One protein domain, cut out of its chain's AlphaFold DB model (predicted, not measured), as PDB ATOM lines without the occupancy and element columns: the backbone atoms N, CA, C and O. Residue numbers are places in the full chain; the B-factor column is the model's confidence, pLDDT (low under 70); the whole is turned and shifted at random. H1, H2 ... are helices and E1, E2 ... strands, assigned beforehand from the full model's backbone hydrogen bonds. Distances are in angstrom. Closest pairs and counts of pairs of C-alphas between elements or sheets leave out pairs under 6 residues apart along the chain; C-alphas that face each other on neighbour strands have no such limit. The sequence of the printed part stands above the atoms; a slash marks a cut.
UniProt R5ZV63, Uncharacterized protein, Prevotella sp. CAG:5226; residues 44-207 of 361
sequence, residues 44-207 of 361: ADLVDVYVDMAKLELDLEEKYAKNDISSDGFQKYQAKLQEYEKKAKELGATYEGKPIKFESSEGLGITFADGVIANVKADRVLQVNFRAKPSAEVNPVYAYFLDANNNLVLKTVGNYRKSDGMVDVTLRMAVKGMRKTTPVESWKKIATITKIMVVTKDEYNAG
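This is residues 44 to 207 of the 361 residues of an uncharacterized protein of Prevotella sp. CAG:5226 (UniProt R5ZV63). A closed barrel of seven strands, E1 to E7, has a long helical hairpin, H1 and H2, reaching away from one end; the hairpin's turn, residues 66 to 70, lies far from the barrel. The short helix H3 packs beside H1 and the barrel, and the short H4 covers E4 from outside. The printed part has 164 residues with four named helices and seven named strands, in the order H1 H2 E1 E2 E3 E4 E5 E6 H3 E7 H4. The class is mixed, helices and strands, and the barrel is mixed too, antiparallel but for the parallel pair E7 and E1. The whole is only just compact, close to loose, with a radius of gyration of the C-alphas of 18.1 A, and elongated, spanning 59 by 32 by 27 A.

H1, residues 44 to 65, begins with C-alpha 44 at (226.689, 195.067, 215.295) and is 31.1 A long. H2, residues 71 to 93, is 33.2 A long. E1 is residues 99 to 104, E2 115 to 122, E3 125 to 132, 22.9 A long, and E4 141 to 146. E5, residues 152 to 161, begins with C-alpha 152 at (225.222, 195.241, 231.665), bends by 54 degrees at residue 155 and is 25.3 A long. E6, residues 166 to 174, is 26.2 A long. H3 is residues 184 to 191, E7 195 to 199, and H4 201 to 206, with C-alpha 206 at (223.795, 190.872, 242.400).

Round the ring run E1 E2 E3 E6 E5 E4 E7 and back to E1. E1 E2 E3 and E4 E5 E6 are meanders, each strand the antiparallel neighbour of the one before; E3 E4 E5 E6 is a Greek key, a meander whose last strand is the antiparallel neighbour of E3. Pairs within hydrogen-bond range are N 100 and O 115 for E1 and E2, 2.9 A; N 118 and O 129 for E2 and E3, 2.8 A; N 128 and O 171 for E3 and E6, 2.9 A; N 161 and O 166 for E6 and E5, 2.8 A; N 145 and O 154 for E5 and E4, 2.8 A; N 144 and O 197 for E4 and E7, 2.8 A; and N 103 and O 196 for E7 and E1, 2.8 A. The hairpin H1 and H2 touch at a shallow tilt of 18 degrees, opposite ways, closest at the C-alphas of Leu 46 and Leu 91, 6.2 A. H1 touches H3, closest at the C-alphas of Ala 44 and Ala 191, 4.4 A. H4 is over E4, 8.7 A in height over the sheet. Each O i to N i+4 pair is within hydrogen-bond range in H2, H3 and H4, and 16 of 18 in H1.

The farthest C-alphas, of Ser 70 and Gly 109, are 59.3 A apart. The printed part has no cut, and no link is long. The mean pLDDT of the printed part is 87.8; residue 107 and residues 177 to 179 and 205 to 207 are under 70.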
ATOM      1  N   ALA A  44     227.744 194.162 215.772       90.25
ATOM      2  CA  ALA A  44     226.689 195.067 215.295       90.25
ATOM      3  C   ALA A  44     226.119 194.692 213.911       90.25
ATOM      4  O   ALA A  44     224.933 194.379 213.822       90.25
ATOM      5  N   ASP A  45     226.956 194.596 212.870       89.75
ATOM      6  CA  ASP A  45     226.490 194.321 211.494       89.75
ATOM      7  C   ASP A  45     225.780 192.960 211.344       89.75
ATOM      8  O   ASP A  45     224.882 192.801 210.515       89.75
ATOM      9  N   LEU A  46     226.171 191.957 212.142       93.94
ATOM     10  CA  LEU A  46     225.488 190.662 212.189       93.94
ATOM     11  C   LEU A  46     224.139 190.792 212.903       93.94
ATOM     12  O   LEU A  46     223.142 190.237 212.445       93.94
ATOM     13  N   VAL A  47     224.102 191.526 214.015       94.88
ATOM     14  CA  VAL A  47     222.899 191.729 214.832       94.88
ATOM     15  C   VAL A  47     221.854 192.587 214.114       94.88
ATOM     16  O   VAL A  47     220.665 192.335 214.292       94.88
ATOM     17  N   ASP A  48     222.249 193.504 213.231       92.56
ATOM     18  CA  ASP A  48     221.315 194.242 212.371       92.56
ATOM     19  C   ASP A  48     220.482 193.302 211.478       92.56
ATOM     20  O   ASP A  48     219.278 193.504 211.305       92.56
ATOM     21  N   VAL A  49     221.067 192.194 210.999       96.00
ATOM     22  CA  VAL A  49     220.310 191.156 210.272       96.00
ATOM     23  C   VAL A  49     219.263 190.501 211.182       96.00
ATOM     24  O   VAL A  49     218.134 190.271 210.755       96.00
ATOM     25  N   TYR A  50     219.597 190.252 212.452       95.19
ATOM     26  CA  TYR A  50     218.660 189.712 213.444       95.19
ATOM     27  C   TYR A  50     217.566 190.708 213.849       95.19
ATOM     28  O   TYR A  50     216.425 190.303 214.081       95.19
ATOM     29  N   VAL A  51     217.877 192.006 213.885       92.94
ATOM     30  CA  VAL A  51     216.899 193.086 214.062       92.94
ATOM     31  C   VAL A  51     215.877 193.071 212.922       92.94
ATOM     32  O   VAL A  51     214.676 193.148 213.184       92.94
ATOM     33  N   ASP A  52     216.317 192.919 211.672       95.62
ATOM     34  CA  ASP A  52     215.420 192.867 210.512       95.62
ATOM     35  C   ASP A  52     214.612 191.559 210.435       95.62
ATOM     36  O   ASP A  52     213.411 191.604 210.155       95.62
ATOM     37  N   MET A  53     215.202 190.411 210.800       95.19
ATOM     38  CA  MET A  53     214.454 189.161 211.008       95.19
ATOM     39  C   MET A  53     213.356 189.315 212.072       95.19
ATOM     40  O   MET A  53     212.230 188.867 211.867       95.19
ATOM     41  N   ALA A  54     213.664 189.949 213.208       92.44
ATOM     42  CA  ALA A  54     212.711 190.130 214.301       92.44
ATOM     43  C   ALA A  54     211.561 191.077 213.915       92.44
ATOM     44  O   ALA A  54     210.412 190.798 214.248       92.44
ATOM     45  N   LYS A  55     211.833 192.153 213.161       94.56
ATOM     46  CA  LYS A  55     210.777 193.004 212.574       94.56
ATOM     47  C   LYS A  55     209.876 192.207 211.624       94.56
ATOM     48  O   LYS A  55     208.661 192.357 211.684       94.56
ATOM     49  N   LEU A  56     210.463 191.364 210.769       95.44
ATOM     50  CA  LEU A  56     209.730 190.548 209.795       95.44
ATOM     51  C   LEU A  56     208.805 189.524 210.482       95.44
ATOM     52  O   LEU A  56     207.652 189.374 210.085       95.44
ATOM     53  N   GLU A  57     209.281 188.850 211.532       92.62
ATOM     54  CA  GLU A  57     208.472 187.923 212.341       92.62
ATOM     55  C   GLU A  57     207.364 188.643 213.141       92.62
ATOM     56  O   GLU A  57     206.261 188.106 213.262       92.62
ATOM     57  N   LEU A  58     207.606 189.865 213.641       91.31
ATOM     58  CA  LEU A  58     206.581 190.681 214.316       91.31
ATOM     59  C   LEU A  58     205.476 191.153 213.353       91.31
ATOM     60  O   LEU A  58     204.299 191.035 213.684       91.31
ATOM     61  N   ASP A  59     205.833 191.621 212.151       91.94
ATOM     62  CA  ASP A  59     204.874 191.975 211.091       91.94
ATOM     63  C   ASP A  59     203.979 190.779 210.714       91.94
ATOM     64  O   ASP A  59     202.765 190.923 210.544       91.94
ATOM     65  N   LEU A  60     204.554 189.572 210.661       91.69
ATOM     66  CA  LEU A  60     203.789 188.347 210.446       91.69
ATOM     67  C   LEU A  60     202.867 188.008 211.633       91.69
ATOM     68  O   LEU A  60     201.713 187.639 211.409       91.69
ATOM     69  N   GLU A  61     203.341 188.133 212.879       89.62
ATOM     70  CA  GLU A  61     202.515 187.928 214.084       89.62
ATOM     71  C   GLU A  61     201.313 188.888 214.116       89.62
ATOM     72  O   GLU A  61     200.191 188.455 214.387       89.62
ATOM     73  N   GLU A  62     201.509 190.161 213.764       90.44
ATOM     74  CA  GLU A  62     200.424 191.141 213.668       90.44
ATOM     75  C   GLU A  62     199.410 190.816 212.566       90.44
ATOM     76  O   GLU A  62     198.204 190.956 212.783       90.44
ATOM     77  N   LYS A  63     199.872 190.377 211.390       90.19
ATOM     78  CA  LYS A  63     198.992 189.987 210.277       90.19
ATOM     79  C   LYS A  63     198.178 188.743 210.605       90.19
ATOM     80  O   LYS A  63     196.975 188.736 210.357       90.19
ATOM     81  N   TYR A  64     198.774 187.734 211.247       87.50
ATOM     82  CA  TYR A  64     198.017 186.587 211.760       87.50
ATOM     83  C   TYR A  64     196.968 187.006 212.795       87.50
ATOM     84  O   TYR A  64     195.827 186.564 212.700       87.50
ATOM     85  N   ALA A  65     197.308 187.892 213.737       88.56
ATOM     86  CA  ALA A  65     196.356 188.375 214.743       88.56
ATOM     87  C   ALA A  65     195.153 189.130 214.136       88.56
ATOM     88  O   ALA A  65     194.072 189.134 214.722       88.56
ATOM     89  N   LYS A  66     195.331 189.742 212.958       92.31
ATOM     90  CA  LYS A  66     194.291 190.457 212.195       92.31
ATOM     91  C   LYS A  66     193.572 189.575 211.155       92.31
ATOM     92  O   LYS A  66     192.646 190.056 210.512       92.31
ATOM     93  N   ASN A  67     193.967 188.304 210.991       87.75
ATOM     94  CA  ASN A  67     193.588 187.422 209.870       87.75
ATOM     95  C   ASN A  67     193.898 188.013 208.472       87.75
ATOM     96  O   ASN A  67     193.246 187.679 207.486       87.75
ATOM     97  N   ASP A  68     194.918 188.869 208.386       87.06
ATOM     98  CA  ASP A  68     195.291 189.678 207.216       87.06
ATOM     99  C   ASP A  68     196.539 189.115 206.504       87.06
ATOM    100  O   ASP A  68     197.488 189.824 206.163       87.06
ATOM    101  N   ILE A  69     196.595 187.788 206.342       88.88
ATOM    102  CA  ILE A  69     197.717 187.099 205.692       88.88
ATOM    103  C   ILE A  69     197.229 186.203 204.552       88.88
ATOM    104  O   ILE A  69     196.599 185.166 204.751       88.88
ATOM    105  N   SER A  70     197.539 186.613 203.321       90.25
ATOM    106  CA  SER A  70     197.294 185.815 202.119       90.25
ATOM    107  C   SER A  70     198.405 184.782 201.899       90.25
ATOM    108  O   SER A  70     199.531 184.944 202.376       90.25
ATOM    109  N   SER A  71     198.125 183.737 201.115       88.06
ATOM    110  CA  SER A  71     199.123 182.715 200.761       88.06
ATOM    111  C   SER A  71     200.348 183.303 200.044       88.06
ATOM    112  O   SER A  71     201.473 182.903 200.331       88.06
ATOM    113  N   ASP A  72     200.149 184.290 199.163       91.19
ATOM    114  CA  ASP A  72     201.228 185.043 198.501       91.19
ATOM    115  C   ASP A  72     202.017 185.912 199.499       91.19
ATOM    116  O   ASP A  72     203.249 185.919 199.483       91.19
ATOM    117  N   GLY A  73     201.331 186.578 200.437       88.56
ATOM    118  CA  GLY A  73     201.977 187.317 201.525       88.56
ATOM    119  C   GLY A  73     202.864 186.418 202.392       88.56
ATOM    120  O   GLY A  73     203.996 186.784 202.711       88.56
ATOM    121  N   PHE A  74     202.397 185.206 202.702       91.19
ATOM    122  CA  PHE A  74     203.162 184.212 203.452       91.19
ATOM    123  C   PHE A  74     204.350 183.642 202.655       91.19
ATOM    124  O   PHE A  74     205.429 183.453 203.215       91.19
ATOM    125  N   GLN A  75     204.210 183.429 201.343       93.38
ATOM    126  CA  GLN A  75     205.332 183.031 200.478       93.38
ATOM    127  C   GLN A  75     206.411 184.124 200.400       93.38
ATOM    128  O   GLN A  75     207.597 183.833 200.563       93.38
ATOM    129  N   LYS A  76     206.015 185.394 200.240       93.00
ATOM    130  CA  LYS A  76     206.930 186.551 200.266       93.00
ATOM    131  C   LYS A  76     207.650 186.691 201.606       93.00
ATOM    132  O   LYS A  76     208.845 186.981 201.628       93.00
ATOM    133  N   TYR A  77     206.944 186.445 202.708       94.44
ATOM    134  CA  TYR A  77     207.538 186.355 204.039       94.44
ATOM    135  C   TYR A  77     208.613 185.254 204.110       94.44
ATOM    136  O   TYR A  77     209.741 185.527 204.520       94.44
ATOM    137  N   GLN A  78     208.300 184.030 203.663       94.75
ATOM    138  CA  GLN A  78     209.248 182.908 203.704       94.75
ATOM    139  C   GLN A  78     210.510 183.187 202.879       94.75
ATOM    140  O   GLN A  78     211.610 182.897 203.345       94.75
ATOM    141  N   ALA A  79     210.362 183.783 201.692       96.44
ATOM    142  CA  ALA A  79     211.487 184.151 200.837       96.44
ATOM    143  C   ALA A  79     212.424 185.168 201.519       96.44
ATOM    144  O   ALA A  79     213.632 184.944 201.574       96.44
ATOM    145  N   LYS A  80     211.874 186.236 202.118       96.69
ATOM    146  CA  LYS A  80     212.667 187.227 202.873       96.69
ATOM    147  C   LYS A  80     213.348 186.628 204.103       96.69
ATOM    148  O   LYS A  80     214.492 186.960 204.395       96.69
ATOM    149  N   LEU A  81     212.675 185.723 204.813       94.88
ATOM    150  CA  LEU A  81     213.272 185.046 205.962       94.88
ATOM    151  C   LEU A  81     214.467 184.176 205.537       94.88
ATOM    152  O   LEU A  81     215.505 184.212 206.192       94.88
ATOM    153  N   GLN A  82     214.359 183.453 204.417       96.00
ATOM    154  CA  GLN A  82     215.470 182.681 203.844       96.00
ATOM    155  C   GLN A  82     216.627 183.575 203.367       96.00
ATOM    156  O   GLN A  82     217.790 183.214 203.554       96.00
ATOM    157  N   GLU A  83     216.331 184.745 202.793       97.00
ATOM    158  CA  GLU A  83     217.334 185.749 202.418       97.00
ATOM    159  C   GLU A  83     218.121 186.233 203.645       97.00
ATOM    160  O   GLU A  83     219.353 186.180 203.651       97.00
ATOM    161  N   TYR A  84     217.426 186.621 204.719       97.00
ATOM    162  CA  TYR A  84     218.075 187.017 205.968       97.00
ATOM    163  C   TYR A  84     218.841 185.859 206.618       97.00
ATOM    164  O   TYR A  84     219.956 186.070 207.085       97.00
ATOM    165  N   GLU A  85     218.308 184.630 206.624       95.69
ATOM    166  CA  GLU A  85     219.026 183.452 207.134       95.69
ATOM    167  C   GLU A  85     220.334 183.213 206.375       95.69
ATOM    168  O   GLU A  85     221.355 182.900 206.987       95.69
ATOM    169  N   LYS A  86     220.315 183.354 205.046       96.88
ATOM    170  CA  LYS A  86     221.511 183.241 204.211       96.88
ATOM    171  C   LYS A  86     222.509 184.356 204.542       96.88
ATOM    172  O   LYS A  86     223.665 184.053 204.824       96.88
ATOM    173  N   LYS A  87     222.050 185.612 204.596       96.50
ATOM    174  CA  LYS A  87     222.876 186.775 204.958       96.50
ATOM    175  C   LYS A  87     223.519 186.606 206.339       96.50
ATOM    176  O   LYS A  87     224.706 186.869 206.490       96.50
ATOM    177  N   ALA A  88     222.772 186.121 207.333       95.19
ATOM    178  CA  ALA A  88     223.284 185.866 208.679       95.19
ATOM    179  C   ALA A  88     224.360 184.765 208.697       95.19
ATOM    180  O   ALA A  88     225.377 184.933 209.368       95.19
ATOM    181  N   LYS A  89     224.191 183.681 207.922       96.12
ATOM    182  CA  LYS A  89     225.209 182.620 207.758       96.12
ATOM    183  C   LYS A  89     226.489 183.160 207.120       96.12
ATOM    184  O   LYS A  89     227.578 182.912 207.634       96.12
ATOM    185  N   GLU A  90     226.350 183.912 206.029       95.31
ATOM    186  CA  GLU A  90     227.469 184.492 205.277       95.31
ATOM    187  C   GLU A  90     228.240 185.524 206.110       95.31
ATOM    188  O   GLU A  90     229.461 185.423 206.216       95.31
ATOM    189  N   LEU A  91     227.550 186.461 206.778       94.38
ATOM    190  CA  LEU A  91     228.193 187.410 207.693       94.38
ATOM    191  C   LEU A  91     228.802 186.693 208.900       94.38
ATOM    192  O   LEU A  91     229.952 186.962 209.233       94.38
ATOM    193  N   GLY A  92     228.064 185.782 209.541       92.25
ATOM    194  CA  GLY A  92     228.476 185.092 210.765       92.25
ATOM    195  C   GLY A  92     229.801 184.345 210.619       92.25
ATOM    196  O   GLY A  92     230.660 184.458 211.493       92.25
ATOM    197  N   ALA A  93     230.019 183.686 209.477       92.25
ATOM    198  CA  ALA A  93     231.281 183.020 209.157       92.25
ATOM    199  C   ALA A  93     232.496 183.974 209.153       92.25
ATOM    200  O   ALA A  93     233.606 183.548 209.455       92.25
ATOM    201  N   THR A  94     232.305 185.270 208.875       93.44
ATOM    202  CA  THR A  94     233.397 186.265 208.893       93.44
ATOM    203  C   THR A  94     233.846 186.671 210.297       93.44
ATOM    204  O   THR A  94     234.860 187.355 210.426       93.44
ATOM    205  N   TYR A  95     233.094 186.326 211.348       92.31
ATOM    206  CA  TYR A  95     233.420 186.733 212.718       92.31
ATOM    207  C   TYR A  95     234.356 185.760 213.436       92.31
ATOM    208  O   TYR A  95     234.955 186.157 214.430       92.31
ATOM    209  N   GLU A  96     234.521 184.523 212.960       92.12
ATOM    210  CA  GLU A  96     235.443 183.574 213.592       92.12
ATOM    211  C   GLU A  96     236.888 184.100 213.563       92.12
ATOM    212  O   GLU A  96     237.378 184.587 212.547       92.12
ATOM    213  N   GLY A  97     237.560 184.052 214.712       86.19
ATOM    214  CA  GLY A  97     238.896 184.611 214.909       86.19
ATOM    215  C   GLY A  97     238.953 186.124 215.151       86.19
ATOM    216  O   GLY A  97     240.021 186.608 215.528       86.19
ATOM    217  N   LYS A  98     237.852 186.886 215.008       88.06
ATOM    218  CA  LYS A  98     237.854 188.317 215.377       88.06
ATOM    219  C   LYS A  98     238.127 188.483 216.883       88.06
ATOM    220  O   LYS A  98     237.588 187.704 217.680       88.06
ATOM    221  N   PRO A  99     238.931 189.485 217.284       86.75
ATOM    222  CA  PRO A  99     239.244 189.729 218.684       86.75
ATOM    223  C   PRO A  99     238.024 190.255 219.444       86.75
ATOM    224  O   PRO A  99     237.184 190.970 218.897       86.75
ATOM    225  N   ILE A 100     237.958 189.936 220.732       91.69
ATOM    226  CA  ILE A 100     237.034 190.538 221.691       91.69
ATOM    227  C   ILE A 100     237.762 190.734 223.018       91.69
ATOM    228  O   ILE A 100     238.490 189.852 223.481       91.69
ATOM    229  N   LYS A 101     237.556 191.884 223.660       88.94
ATOM    230  CA  LYS A 101     238.172 192.138 224.958       88.94
ATOM    231  C   LYS A 101     237.536 191.237 226.018       88.94
ATOM    232  O   LYS A 101     236.319 191.277 226.219       88.94
ATOM    233  N   PHE A 102     238.366 190.454 226.700       91.31
ATOM    234  CA  PHE A 102     237.997 189.796 227.947       91.31
ATOM    235  C   PHE A 102     238.592 190.568 229.119       91.31
ATOM    236  O   PHE A 102     239.756 190.959 229.108       91.31
ATOM    237  N   GLU A 103     237.775 190.764 230.138       89.38
ATOM    238  CA  GLU A 103     238.156 191.332 231.420       89.38
ATOM    239  C   GLU A 103     237.718 190.379 232.535       89.38
ATOM    240  O   GLU A 103     236.880 189.493 232.354       89.38
ATOM    241  N   SER A 104     238.278 190.583 233.713       87.62
ATOM    242  CA  SER A 104     237.867 189.959 234.968       87.62
ATOM    243  C   SER A 104     237.427 191.052 235.933       87.62
ATOM    244  O   SER A 104     237.947 192.169 235.877       87.62
ATOM    245  N   SER A 105     236.499 190.738 236.834       83.25
ATOM    246  CA  SER A 105     236.295 191.567 238.019       83.25
ATOM    247  C   SER A 105     237.540 191.550 238.904       83.25
ATOM    248  O   SER A 105     238.238 190.534 238.992       83.25
ATOM    249  N   GLU A 106     237.809 192.656 239.600       73.94
ATOM    250  CA  GLU A 106     238.866 192.701 240.621       73.94
ATOM    251  C   GLU A 106     238.673 191.606 241.687       73.94
ATOM    252  O   GLU A 106     239.639 190.949 242.077       73.94
ATOM    253  N   GLY A 107     237.421 191.330 242.080       67.44
ATOM    254  CA  GLY A 107     237.069 190.296 243.058       67.44
ATOM    255  C   GLY A 107     237.406 188.859 242.635       67.44
ATOM    256  O   GLY A 107     237.504 187.983 243.493       67.44
ATOM    257  N   LEU A 108     237.617 188.599 241.340       77.62
ATOM    258  CA  LEU A 108     238.019 187.282 240.838       77.62
ATOM    259  C   LEU A 108     239.540 187.047 240.925       77.62
ATOM    260  O   LEU A 108     239.982 185.903 240.854       77.62
ATOM    261  N   GLY A 109     240.349 188.105 241.069       75.62
ATOM    262  CA  GLY A 109     241.799 188.008 241.297       75.62
ATOM    263  C   GLY A 109     242.631 187.409 240.151       75.62
ATOM    264  O   GLY A 109     243.808 187.105 240.348       75.62
ATOM    265  N   ILE A 110     242.048 187.233 238.962       81.94
ATOM    266  CA  ILE A 110     242.735 186.752 237.754       81.94
ATOM    267  C   ILE A 110     242.808 187.845 236.687       81.94
ATOM    268  O   ILE A 110     242.158 188.881 236.806       81.94
ATOM    269  N   THR A 111     243.535 187.589 235.603       83.38
ATOM    270  CA  THR A 111     243.479 188.364 234.355       83.38
ATOM    271  C   THR A 111     243.150 187.449 233.177       83.38
ATOM    272  O   THR A 111     243.252 186.225 233.280       83.38
ATOM    273  N   PHE A 112     242.757 188.036 232.048       85.88
ATOM    274  CA  PHE A 112     242.588 187.333 230.778       85.88
ATOM    275  C   PHE A 112     243.581 187.862 229.744       85.88
ATOM    276  O   PHE A 112     243.885 189.053 229.719       85.88
ATOM    277  N   ALA A 113     244.062 186.974 228.877       82.44
ATOM    278  CA  ALA A 113     244.555 187.378 227.566       82.44
ATOM    279  C   ALA A 113     243.375 187.814 226.680       82.44
ATOM    280  O   ALA A 113     242.237 187.401 226.928       82.44
ATOM    281  N   ASP A 114     243.650 188.586 225.625       78.44
ATOM    282  CA  ASP A 114     242.630 188.952 224.639       78.44
ATOM    283  C   ASP A 114     241.891 187.710 224.124       78.44
ATOM    284  O   ASP A 114     242.483 186.661 223.842       78.44
ATOM    285  N   GLY A 115     240.567 187.824 224.053       91.38
ATOM    286  CA  GLY A 115     239.705 186.752 223.594       91.38
ATOM    287  C   GLY A 115     239.464 186.811 222.095       91.38
ATOM    288  O   GLY A 115     239.747 187.800 221.420       91.38
ATOM    289  N   VAL A 116     238.866 185.744 221.581       92.19
ATOM    290  CA  VAL A 116     238.395 185.653 220.200       92.19
ATOM    291  C   VAL A 116     236.966 185.137 220.147       92.19
ATOM    292  O   VAL A 116     236.514 184.384 221.017       92.19
ATOM    293  N   ILE A 117     236.263 185.489 219.079       94.25
ATOM    294  CA  ILE A 117     235.069 184.768 218.649       94.25
ATOM    295  C   ILE A 117     235.534 183.408 218.107       94.25
ATOM    296  O   ILE A 117     236.135 183.320 217.042       94.25
ATOM    297  N   ALA A 118     235.307 182.341 218.870       92.44
ATOM    298  CA  ALA A 118     235.811 181.003 218.566       92.44
ATOM    299  C   ALA A 118     234.931 180.229 217.579       92.44
ATOM    300  O   ALA A 118     235.440 179.367 216.870       92.44
ATOM    301  N   ASN A 119     233.621 180.490 217.571       94.38
ATOM    302  CA  ASN A 119     232.695 179.943 216.581       94.38
ATOM    303  C   ASN A 119     231.399 180.763 216.526       94.38
ATOM    304  O   ASN A 119     230.892 181.177 217.574       94.38
ATOM    305  N   VAL A 120     230.830 180.916 215.327       94.44
ATOM    306  CA  VAL A 120     229.495 181.497 215.127       94.44
ATOM    307  C   VAL A 120     228.578 180.495 214.438       94.44
ATOM    308  O   VAL A 120     228.862 179.998 213.353       94.44
ATOM    309  N   LYS A 121     227.419 180.243 215.047       94.00
ATOM    310  CA  LYS A 121     226.268 179.629 214.382       94.00
ATOM    311  C   LYS A 121     225.209 180.705 214.244       94.00
ATOM    312  O   LYS A 121     224.668 181.163 215.247       94.00
ATOM    313  N   ALA A 122     224.960 181.123 213.013       91.00
ATOM    314  CA  ALA A 122     223.996 182.159 212.700       91.00
ATOM    315  C   ALA A 122     222.915 181.580 211.782       91.00
ATOM    316  O   ALA A 122     223.134 181.413 210.590       91.00
ATOM    317  N   ASP A 123     221.758 181.228 212.338       88.38
ATOM    318  CA  ASP A 123     220.531 180.968 211.576       88.38
ATOM    319  C   ASP A 123     219.362 181.742 212.211       88.38
ATOM    320  O   ASP A 123     219.541 182.911 212.540       88.38
ATOM    321  N   ARG A 124     218.186 181.145 212.437       85.94
ATOM    322  CA  ARG A 124     217.132 181.754 213.279       85.94
ATOM    323  C   ARG A 124     217.526 181.824 214.757       85.94
ATOM    324  O   ARG A 124     216.861 182.498 215.544       85.94
ATOM    325  N   VAL A 125     218.587 181.127 215.142       87.94
ATOM    326  CA  VAL A 125     219.281 181.252 216.416       87.94
ATOM    327  C   VAL A 125     220.669 181.813 216.141       87.94
ATOM    328  O   VAL A 125     221.446 181.238 215.379       87.94
ATOM    329  N   LEU A 126     220.995 182.922 216.798       91.19
ATOM    330  CA  LEU A 126     222.372 183.355 216.959       91.19
ATOM    331  C   LEU A 126     222.972 182.590 218.140       91.19
ATOM    332  O   LEU A 126     222.482 182.691 219.267       91.19
ATOM    333  N   GLN A 127     224.044 181.844 217.899       93.56
ATOM    334  CA  GLN A 127     224.936 181.350 218.940       93.56
ATOM    335  C   GLN A 127     226.366 181.788 218.621       93.56
ATOM    336  O   GLN A 127     226.951 181.341 217.636       93.56
ATOM    337  N   VAL A 128     226.940 182.618 219.489       95.56
ATOM    338  CA  VAL A 128     228.344 183.034 219.416       95.56
ATOM    339  C   VAL A 128     229.077 182.445 220.608       95.56
ATOM    340  O   VAL A 128     228.695 182.674 221.758       95.56
ATOM    341  N   ASN A 129     230.118 181.666 220.331       95.50
ATOM    342  CA  ASN A 129     231.009 181.122 221.345       95.50
ATOM    343  C   ASN A 129     232.274 181.978 221.373       95.50
ATOM    344  O   ASN A 129     232.994 182.061 220.380       95.50
ATOM    345  N   PHE A 130     232.539 182.606 222.509       96.75
ATOM    346  CA  PHE A 130     233.718 183.422 222.761       96.75
ATOM    347  C   PHE A 130     234.697 182.644 223.624       96.75
ATOM    348  O   PHE A 130     234.280 181.896 224.509       96.75
ATOM    349  N   ARG A 131     235.993 182.833 223.388       95.69
ATOM    350  CA  ARG A 131     237.045 182.092 224.075       95.69
ATOM    351  C   ARG A 131     238.197 182.997 224.465       95.69
ATOM    352  O   ARG A 131     238.679 183.755 223.633       95.69
ATOM    353  N   ALA A 132     238.683 182.843 225.690       95.00
ATOM    354  CA  ALA A 132     239.875 183.527 226.180       95.00
ATOM    355  C   ALA A 132     240.680 182.627 227.119       95.00
ATOM    356  O   ALA A 132     240.166 181.641 227.656       95.00
ATOM    357  N   LYS A 133     241.956 182.969 227.317       92.19
ATOM    358  CA  LYS A 133     242.826 182.279 228.270       92.19
ATOM    359  C   LYS A 133     242.905 183.076 229.579       92.19
ATOM    360  O   LYS A 133     243.440 184.185 229.544       92.19
ATOM    361  N   PRO A 134     242.392 182.559 230.708       92.69
ATOM    362  CA  PRO A 134     242.617 183.162 232.016       92.69
ATOM    363  C   PRO A 134     244.054 182.920 232.500       92.69
ATOM    364  O   PRO A 134     244.737 181.997 232.048       92.69
ATOM    365  N   SER A 135     244.491 183.700 233.488       85.75
ATOM    366  CA  SER A 135     245.755 183.488 234.203       85.75
ATOM    367  C   SER A 135     245.719 182.314 235.197       85.75
ATOM    368  O   SER A 135     246.777 181.849 235.616       85.75
ATOM    369  N   ALA A 136     244.530 181.828 235.577       84.50
ATOM    370  CA  ALA A 136     244.320 180.683 236.470       84.50
ATOM    371  C   ALA A 136     242.994 179.947 236.162       84.50
ATOM    372  O   ALA A 136     242.165 180.443 235.402       84.50
ATOM    373  N   GLU A 137     242.776 178.764 236.749       84.75
ATOM    374  CA  GLU A 137     241.503 178.033 236.615       84.75
ATOM    375  C   GLU A 137     240.341 178.806 237.269       84.75
ATOM    376  O   GLU A 137     240.433 179.215 238.424       84.75
ATOM    377  N   VAL A 138     239.223 178.952 236.545       81.88
ATOM    378  CA  VAL A 138     237.973 179.553 237.043       81.88
ATOM    379  C   VAL A 138     236.812 178.628 236.714       81.88
ATOM    380  O   VAL A 138     236.475 178.450 235.547       81.88
ATOM    381  N   ASN A 139     236.183 178.030 237.723       80.38
ATOM    382  CA  ASN A 139     235.072 177.106 237.518       80.38
ATOM    383  C   ASN A 139     234.077 177.163 238.696       80.38
ATOM    384  O   ASN A 139     234.499 176.928 239.830       80.38
ATOM    385  N   PRO A 140     232.770 177.405 238.466       79.75
ATOM    386  CA  PRO A 140     232.136 177.771 237.192       79.75
ATOM    387  C   PRO A 140     232.486 179.198 236.738       79.75
ATOM    388  O   PRO A 140     232.867 180.044 237.542       79.75
ATOM    389  N   VAL A 141     232.339 179.467 235.438       90.69
ATOM    390  CA  VAL A 141     232.589 180.794 234.851       90.69
ATOM    391  C   VAL A 141     231.284 181.582 234.834       90.69
ATOM    392  O   VAL A 141     230.365 181.246 234.089       90.69
ATOM    393  N   TYR A 142     231.202 182.662 235.601       90.00
ATOM    394  CA  TYR A 142     230.096 183.613 235.514       90.00
ATOM    395  C   TYR A 142     230.512 184.798 234.647       90.00
ATOM    396  O   TYR A 142     231.566 185.378 234.886       90.00
ATOM    397  N   ALA A 143     229.726 185.152 233.630       93.62
ATOM    398  CA  ALA A 143     230.138 186.143 232.638       93.62
ATOM    399  C   ALA A 143     229.046 187.169 232.324       93.62
ATOM    400  O   ALA A 143     227.859 186.846 232.216       93.62
ATOM    401  N   TYR A 144     229.479 188.411 232.136       93.00
ATOM    402  CA  TYR A 144     228.684 189.547 231.698       93.00
ATOM    403  C   TYR A 144     229.133 189.993 230.313       93.00
ATOM    404  O   TYR A 144     230.321 190.189 230.068       93.00
ATOM    405  N   PHE A 145     228.171 190.209 229.427       91.44
ATOM    406  CA  PHE A 145     228.357 190.991 228.213       91.44
ATOM    407  C   PHE A 145     228.121 192.461 228.546       91.44
ATOM    408  O   PHE A 145     227.083 192.789 229.131       91.44
ATOM    409  N   LEU A 146     229.070 193.323 228.186       87.50
ATOM    410  CA  LEU A 146     229.044 194.752 228.496       87.50
ATOM    411  C   LEU A 146     229.138 195.594 227.221       87.50
ATOM    412  O   LEU A 146     229.765 195.180 226.241       87.50
ATOM    413  N   ASP A 147     228.544 196.785 227.263       85.44
ATOM    414  CA  ASP A 147     228.737 197.812 226.237       85.44
ATOM    415  C   ASP A 147     230.020 198.640 226.468       85.44
ATOM    416  O   ASP A 147     230.774 198.418 227.422       85.44
ATOM    417  N   ALA A 148     230.286 199.602 225.576       79.75
ATOM    418  CA  ALA A 148     231.428 200.521 225.672       79.75
ATOM    419  C   ALA A 148     231.480 201.315 226.996       79.75
ATOM    420  O   ALA A 148     232.562 201.648 227.475       79.75
ATOM    421  N   ASN A 149     230.319 201.570 227.605       80.62
ATOM    422  CA  ASN A 149     230.148 202.361 228.820       80.62
ATOM    423  C   ASN A 149     230.146 201.502 230.101       80.62
ATOM    424  O   ASN A 149     229.983 202.034 231.199       80.62
ATOM    425  N   ASN A 150     230.395 200.190 229.987       75.25
ATOM    426  CA  ASN A 150     230.307 199.189 231.057       75.25
ATOM    427  C   ASN A 150     228.881 198.894 231.553       75.25
ATOM    428  O   ASN A 150     228.723 198.318 232.628       75.25
ATOM    429  N   ASN A 151     227.834 199.229 230.797       80.88
ATOM    430  CA  ASN A 151     226.482 198.816 231.162       80.88
ATOM    431  C   ASN A 151     226.303 197.313 230.921       80.88
ATOM    432  O   ASN A 151     226.785 196.757 229.931       80.88
ATOM    433  N   LEU A 152     225.557 196.654 231.809       82.62
ATOM    434  CA  LEU A 152     225.222 195.241 231.665       82.62
ATOM    435  C   LEU A 152     224.226 195.027 230.516       82.62
ATOM    436  O   LEU A 152     223.056 195.396 230.621       82.62
ATOM    437  N   VAL A 153     224.675 194.357 229.455       85.50
ATOM    438  CA  VAL A 153     223.825 193.949 228.329       85.50
ATOM    439  C   VAL A 153     223.131 192.620 228.624       85.50
ATOM    440  O   VAL A 153     221.912 192.505 228.492       85.50
ATOM    441  N   LEU A 154     223.902 191.599 229.018       84.75
ATOM    442  CA  LEU A 154     223.401 190.242 229.258       84.75
ATOM    443  C   LEU A 154     224.294 189.485 230.253       84.75
ATOM    444  O   LEU A 154     225.512 189.632 230.244       84.75
ATOM    445  N   LYS A 155     223.684 188.620 231.070       87.81
ATOM    446  CA  LYS A 155     224.371 187.656 231.942       87.81
ATOM    447  C   LYS A 155     224.367 186.258 231.314       87.81
ATOM    448  O   LYS A 155     223.351 185.854 230.752       87.81
ATOM    449  N   THR A 156     225.450 185.498 231.457       87.62
ATOM    450  CA  THR A 156     225.509 184.079 231.069       87.62
ATOM    451  C   THR A 156     226.453 183.276 231.973       87.62
ATOM    452  O   THR A 156     227.271 183.838 232.703       87.62
ATOM    453  N   VAL A 157     226.362 181.948 231.904       86.69
ATOM    454  CA  VAL A 157     227.303 181.025 232.556       86.69
ATOM    455  C   VAL A 157     228.124 180.334 231.470       86.69
ATOM    456  O   VAL A 157     227.573 179.711 230.563       86.69
ATOM    457  N   GLY A 158     229.442 180.489 231.550       90.56
ATOM    458  CA  GLY A 158     230.420 179.820 230.699       90.56
ATOM    459  C   GLY A 158     231.003 178.569 231.356       90.56
ATOM    460  O   GLY A 158     230.612 178.167 232.451       90.56
ATOM    461  N   ASN A 159     231.998 177.976 230.700       89.56
ATOM    462  CA  ASN A 159     232.716 176.801 231.193       89.56
ATOM    463  C   ASN A 159     234.229 176.996 231.064       89.56
ATOM    464  O   ASN A 159     234.696 177.645 230.130       89.56
ATOM    465  N   TYR A 160     234.996 176.377 231.961       90.62
ATOM    466  CA  TYR A 160     236.449 176.267 231.837       90.62
ATOM    467  C   TYR A 160     236.836 174.868 231.356       90.62
ATOM    468  O   TYR A 160     236.511 173.856 231.985       90.62
ATOM    469  N   ARG A 161     237.541 174.800 230.226       87.75
ATOM    470  CA  ARG A 161     238.021 173.553 229.631       87.75
ATOM    471  C   ARG A 161     239.386 173.192 230.205       87.75
ATOM    472  O   ARG A 161     240.420 173.678 229.755       87.75
ATOM    473  N   LYS A 162     239.396 172.260 231.165       86.44
ATOM    474  CA  LYS A 162     240.627 171.720 231.781       86.44
ATOM    475  C   LYS A 162     241.624 171.117 230.776       86.44
ATOM    476  O   LYS A 162     242.800 171.023 231.095       86.44
ATOM    477  N   SER A 163     241.172 170.717 229.583       89.19
ATOM    478  CA  SER A 163     242.003 170.129 228.522       89.19
ATOM    479  C   SER A 163     243.057 171.077 227.941       89.19
ATOM    480  O   SER A 163     244.125 170.624 227.550       89.19
ATOM    481  N   ASP A 164     242.745 172.370 227.840       87.50
ATOM    482  CA  ASP A 164     243.605 173.394 227.223       87.50
ATOM    483  C   ASP A 164     243.688 174.696 228.044       87.50
ATOM    484  O   ASP A 164     244.393 175.634 227.666       87.50
ATOM    485  N   GLY A 165     243.023 174.738 229.203       89.00
ATOM    486  CA  GLY A 165     243.069 175.851 230.148       89.00
ATOM    487  C   GLY A 165     242.338 177.100 229.660       89.00
ATOM    488  O   GLY A 165     242.733 178.208 230.014       89.00
ATOM    489  N   MET A 166     241.318 176.937 228.815       91.75
ATOM    490  CA  MET A 166     240.573 178.040 228.203       91.75
ATOM    491  C   MET A 166     239.198 178.215 228.850       91.75
ATOM    492  O   MET A 166     238.561 177.243 229.254       91.75
ATOM    493  N   VAL A 167     238.713 179.452 228.888       92.94
ATOM    494  CA  VAL A 167     237.320 179.780 229.208       92.94
ATOM    495  C   VAL A 167     236.525 179.908 227.914       92.94
ATOM    496  O   VAL A 167     236.967 180.591 226.991       92.94
ATOM    497  N   ASP A 168     235.337 179.305 227.878       93.00
ATOM    498  CA  ASP A 168     234.346 179.469 226.817       93.00
ATOM    499  C   ASP A 168     233.064 180.092 227.386       93.00
ATOM    500  O   ASP A 168     232.481 179.594 228.352       93.00
ATOM    501  N   VAL A 169     232.610 181.178 226.762       94.81
ATOM    502  CA  VAL A 169     231.394 181.922 227.109       94.81
ATOM    503  C   VAL A 169     230.481 181.934 225.889       94.81
ATOM    504  O   VAL A 169     230.921 182.272 224.793       94.81
ATOM    505  N   THR A 170     229.206 181.591 226.060       92.56
ATOM    506  CA  THR A 170     228.250 181.531 224.946       92.56
ATOM    507  C   THR A 170     227.166 182.596 225.086       92.56
ATOM    508  O   THR A 170     226.415 182.617 226.064       92.56
ATOM    509  N   LEU A 171     227.042 183.436 224.056       91.44
ATOM    510  CA  LEU A 171     225.829 184.193 223.755       91.44
ATOM    511  C   LEU A 171     224.909 183.285 222.937       91.44
ATOM    512  O   LEU A 171     225.340 182.725 221.930       91.44
ATOM    513  N   ARG A 172     223.645 183.148 223.342       89.00
ATOM    514  CA  ARG A 172     222.636 182.408 222.578       89.00
ATOM    515  C   ARG A 172     221.296 183.130 222.620       89.00
ATOM    516  O   ARG A 172     220.771 183.378 223.700       89.00
ATOM    517  N   MET A 173     220.733 183.418 221.452       84.25
ATOM    518  CA  MET A 173     219.479 184.154 221.310       84.25
ATOM    519  C   MET A 173     218.743 183.696 220.049       84.25
ATOM    520  O   MET A 173     219.354 183.527 218.999       84.25
ATOM    521  N   ALA A 174     217.436 183.459 220.147       86.56
ATOM    522  CA  ALA A 174     216.600 183.066 219.014       86.56
ATOM    523  C   ALA A 174     215.777 184.259 218.525       86.56
ATOM    524  O   ALA A 174     215.294 185.036 219.351       86.56
ATOM    525  N   VAL A 175     215.562 184.386 217.211       79.06
ATOM    526  CA  VAL A 175     214.622 185.376 216.648       79.06
ATOM    527  C   VAL A 175     213.232 185.128 217.221       79.06
ATOM    528  O   VAL A 175     212.558 186.066 217.631       79.06
ATOM    529  N   LYS A 176     212.844 183.854 217.331       76.31
ATOM    530  CA  LYS A 176     211.537 183.421 217.816       76.31
ATOM    531  C   LYS A 176     211.666 182.249 218.778       76.31
ATOM    532  O   LYS A 176     212.333 181.259 218.483       76.31
ATOM    533  N   GLY A 177     211.035 182.375 219.943       65.94
ATOM    534  CA  GLY A 177     210.843 181.269 220.880       65.94
ATOM    535  C   GLY A 177     209.586 180.461 220.545       65.94
ATOM    536  O   GLY A 177     208.860 180.777 219.609       65.94
ATOM    537  N   MET A 178     209.259 179.460 221.368       58.41
ATOM    538  CA  MET A 178     208.099 178.570 221.149       58.41
ATOM    539  C   MET A 178     206.728 179.273 221.056       58.41
ATOM    540  O   MET A 178     205.761 178.637 220.648       58.41
ATOM    541  N   ARG A 179     206.605 180.534 221.496       57.75
ATOM    542  CA  ARG A 179     205.318 181.255 221.583       57.75
ATOM    543  C   ARG A 179     205.340 182.718 221.134       57.75
ATOM    544  O   ARG A 179     204.270 183.303 221.021       57.75
ATOM    545  N   LYS A 180     206.514 183.334 220.959       78.56
ATOM    546  CA  LYS A 180     206.637 184.764 220.643       78.56
ATOM    547  C   LYS A 180     207.995 185.087 220.026       78.56
ATOM    548  O   LYS A 180     209.002 184.473 220.394       78.56
ATOM    549  N   THR A 181     208.010 186.075 219.141       75.25
ATOM    550  CA  THR A 181     209.226 186.719 218.636       75.25
ATOM    551  C   THR A 181     209.949 187.503 219.734       75.25
ATOM    552  O   THR A 181     209.335 188.147 220.590       75.25
ATOM    553  N   THR A 182     211.276 187.428 219.730       79.31
ATOM    554  CA  THR A 182     212.144 188.137 220.669       79.31
ATOM    555  C   THR A 182     212.155 189.634 220.331       79.31
ATOM    556  O   THR A 182     212.359 189.973 219.164       79.31
ATOM    557  N   PRO A 183     211.950 190.548 221.302       83.94
ATOM    558  CA  PRO A 183     211.824 191.975 221.017       83.94
ATOM    559  C   PRO A 183     213.027 192.569 220.273       83.94
ATOM    560  O   PRO A 183     214.178 192.304 220.621       83.94
ATOM    561  N   VAL A 184     212.755 193.453 219.310       82.56
ATOM    562  CA  VAL A 184     213.778 194.199 218.551       82.56
ATOM    563  C   VAL A 184     214.737 194.961 219.474       82.56
ATOM    564  O   VAL A 184     215.944 194.956 219.246       82.56
ATOM    565  N   GLU A 185     214.237 195.543 220.567       82.94
ATOM    566  CA  GLU A 185     215.073 196.254 221.546       82.94
ATOM    567  C   GLU A 185     216.046 195.332 222.297       82.94
ATOM    568  O   GLU A 185     217.117 195.771 222.710       82.94
ATOM    569  N   SER A 186     215.727 194.040 222.447       82.31
ATOM    570  CA  SER A 186     216.681 193.068 222.986       82.31
ATOM    571  C   SER A 186     217.833 192.840 222.009       82.31
ATOM    572  O   SER A 186     218.980 192.791 222.437       82.31
ATOM    573  N   TRP A 187     217.552 192.756 220.704       85.19
ATOM    574  CA  TRP A 187     218.587 192.618 219.677       85.19
ATOM    575  C   TRP A 187     219.470 193.861 219.586       85.19
ATOM    576  O   TRP A 187     220.687 193.734 219.646       85.19
ATOM    577  N   LYS A 188     218.886 195.065 219.571       85.25
ATOM    578  CA  LYS A 188     219.656 196.322 219.618       85.25
ATOM    579  C   LYS A 188     220.612 196.389 220.815       85.25
ATOM    580  O   LYS A 188     221.738 196.837 220.654       85.25
ATOM    581  N   LYS A 189     220.214 195.888 221.993       83.44
ATOM    582  CA  LYS A 189     221.123 195.780 223.150       83.44
ATOM    583  C   LYS A 189     222.279 194.804 222.912       83.44
ATOM    584  O   LYS A 189     223.398 195.101 223.298       83.44
ATOM    585  N   ILE A 190     222.052 193.666 222.249       89.00
ATOM    586  CA  ILE A 190     223.145 192.756 221.855       89.00
ATOM    587  C   ILE A 190     224.104 193.425 220.853       89.00
ATOM    588  O   ILE A 190     225.303 193.150 220.887       89.00
ATOM    589  N   ALA A 191     223.613 194.331 220.002       89.06
ATOM    590  CA  ALA A 191     224.444 195.051 219.037       89.06
ATOM    591  C   ALA A 191     225.488 195.975 219.689       89.06
ATOM    592  O   ALA A 191     226.485 196.268 219.038       89.06
ATOM    593  N   THR A 192     225.313 196.401 220.950       88.06
ATOM    594  CA  THR A 192     226.257 197.297 221.651       88.06
ATOM    595  C   THR A 192     227.362 196.566 222.423       88.06
ATOM    596  O   THR A 192     228.235 197.217 222.993       88.06
ATOM    597  N   ILE A 193     227.372 195.224 222.446       90.75
ATOM    598  CA  ILE A 193     228.379 194.437 223.183       90.75
ATOM    599  C   ILE A 193     229.781 194.725 222.638       90.75
ATOM    600  O   ILE A 193     230.093 194.355 221.509       90.75
ATOM    601  N   THR A 194     230.658 195.304 223.453       88.81
ATOM    602  CA  THR A 194     232.071 195.532 223.097       88.81
ATOM    603  C   THR A 194     233.015 194.543 223.773       88.81
ATOM    604  O   THR A 194     234.091 194.258 223.243       88.81
ATOM    605  N   LYS A 195     232.629 194.005 224.936       90.88
ATOM    606  CA  LYS A 195     233.503 193.170 225.765       90.88
ATOM    607  C   LYS A 195     232.754 192.184 226.656       90.88
ATOM    608  O   LYS A 195     231.542 192.283 226.862       90.88
ATOM    609  N   ILE A 196     233.514 191.239 227.203       94.94
ATOM    610  CA  ILE A 196     233.046 190.240 228.166       94.94
ATOM    611  C   ILE A 196     233.824 190.417 229.465       94.94
ATOM    612  O   ILE A 196     235.051 190.430 229.447       94.94
ATOM    613  N   MET A 197     233.121 190.509 230.589       92.88
ATOM    614  CA  MET A 197     233.724 190.489 231.919       92.88
ATOM    615  C   MET A 197     233.356 189.193 232.638       92.88
ATOM    616  O   MET A 197     232.176 188.869 232.770       92.88
ATOM    617  N   VAL A 198     234.353 188.454 233.120       93.06
ATOM    618  CA  VAL A 198     234.143 187.297 233.998       93.06
ATOM    619  C   VAL A 198     234.139 187.775 235.445       93.06
ATOM    620  O   VAL A 198     235.061 188.456 235.885       93.06
ATOM    621  N   VAL A 199     233.086 187.427 236.172       85.50
ATOM    622  CA  VAL A 199     232.789 187.920 237.518       85.50
ATOM    623  C   VAL A 199     232.731 186.767 238.522       85.50
ATOM    624  O   VAL A 199     232.647 185.592 238.153       85.50
ATOM    625  N   THR A 200     232.755 187.086 239.810       81.81
ATOM    626  CA  THR A 200     232.458 186.130 240.881       81.81
ATOM    627  C   THR A 200     230.976 185.733 240.871       81.81
ATOM    628  O   THR A 200     230.122 186.393 240.274       81.81
ATOM    629  N   LYS A 201     230.639 184.648 241.578       81.50
ATOM    630  CA  LYS A 201     229.249 184.195 241.745       81.50
ATOM    631  C   LYS A 201     228.356 185.254 242.397       81.50
ATOM    632  O   LYS A 201     227.188 185.385 242.031       81.50
ATOM    633  N   ASP A 202     228.892 185.987 243.365       72.62
ATOM    634  CA  ASP A 202     228.109 186.916 244.175       72.62
ATOM    635  C   ASP A 202     227.833 188.209 243.402       72.62
ATOM    636  O   ASP A 202     226.678 188.634 243.332       72.62
ATOM    637  N   GLU A 203     228.836 188.735 242.688       75.81
ATOM    638  CA  GLU A 203     228.651 189.783 241.673       75.81
ATOM    639  C   GLU A 203     227.621 189.336 240.625       75.81
ATOM    640  O   GLU A 203     226.629 190.033 240.398       75.81
ATOM    641  N   TYR A 204     227.780 188.129 240.054       74.00
ATOM    642  CA  TYR A 204     226.859 187.575 239.056       74.00
ATOM    643  C   TYR A 204     225.402 187.617 239.514       74.00
ATOM    644  O   TYR A 204     224.540 188.097 238.768       74.00
ATOM    645  N   ASN A 205     225.138 187.156 240.738       65.81
ATOM    646  CA  ASN A 205     223.811 187.160 241.345       65.81
ATOM    647  C   ASN A 205     223.305 188.591 241.574       65.81
ATOM    648  O   ASN A 205     222.178 188.894 241.179       65.81
ATOM    649  N   ALA A 206     224.144 189.479 242.119       65.38
ATOM    650  CA  ALA A 206     223.795 190.872 242.400       65.38
ATOM    651  C   ALA A 206     223.394 191.661 241.141       65.38
ATOM    652  O   ALA A 206     222.448 192.442 241.181       65.38
ATOM    653  N   GLY A 207     224.053 191.439 239.996       61.06
ATOM    654  CA  GLY A 207     223.753 192.188 238.765       61.06
ATOM    655  C   GLY A 207     224.402 193.557 238.655       61.06
ATOM    656  O   GLY A 207     224.066 194.299 237.736       61.06
TER     657      GLY A 207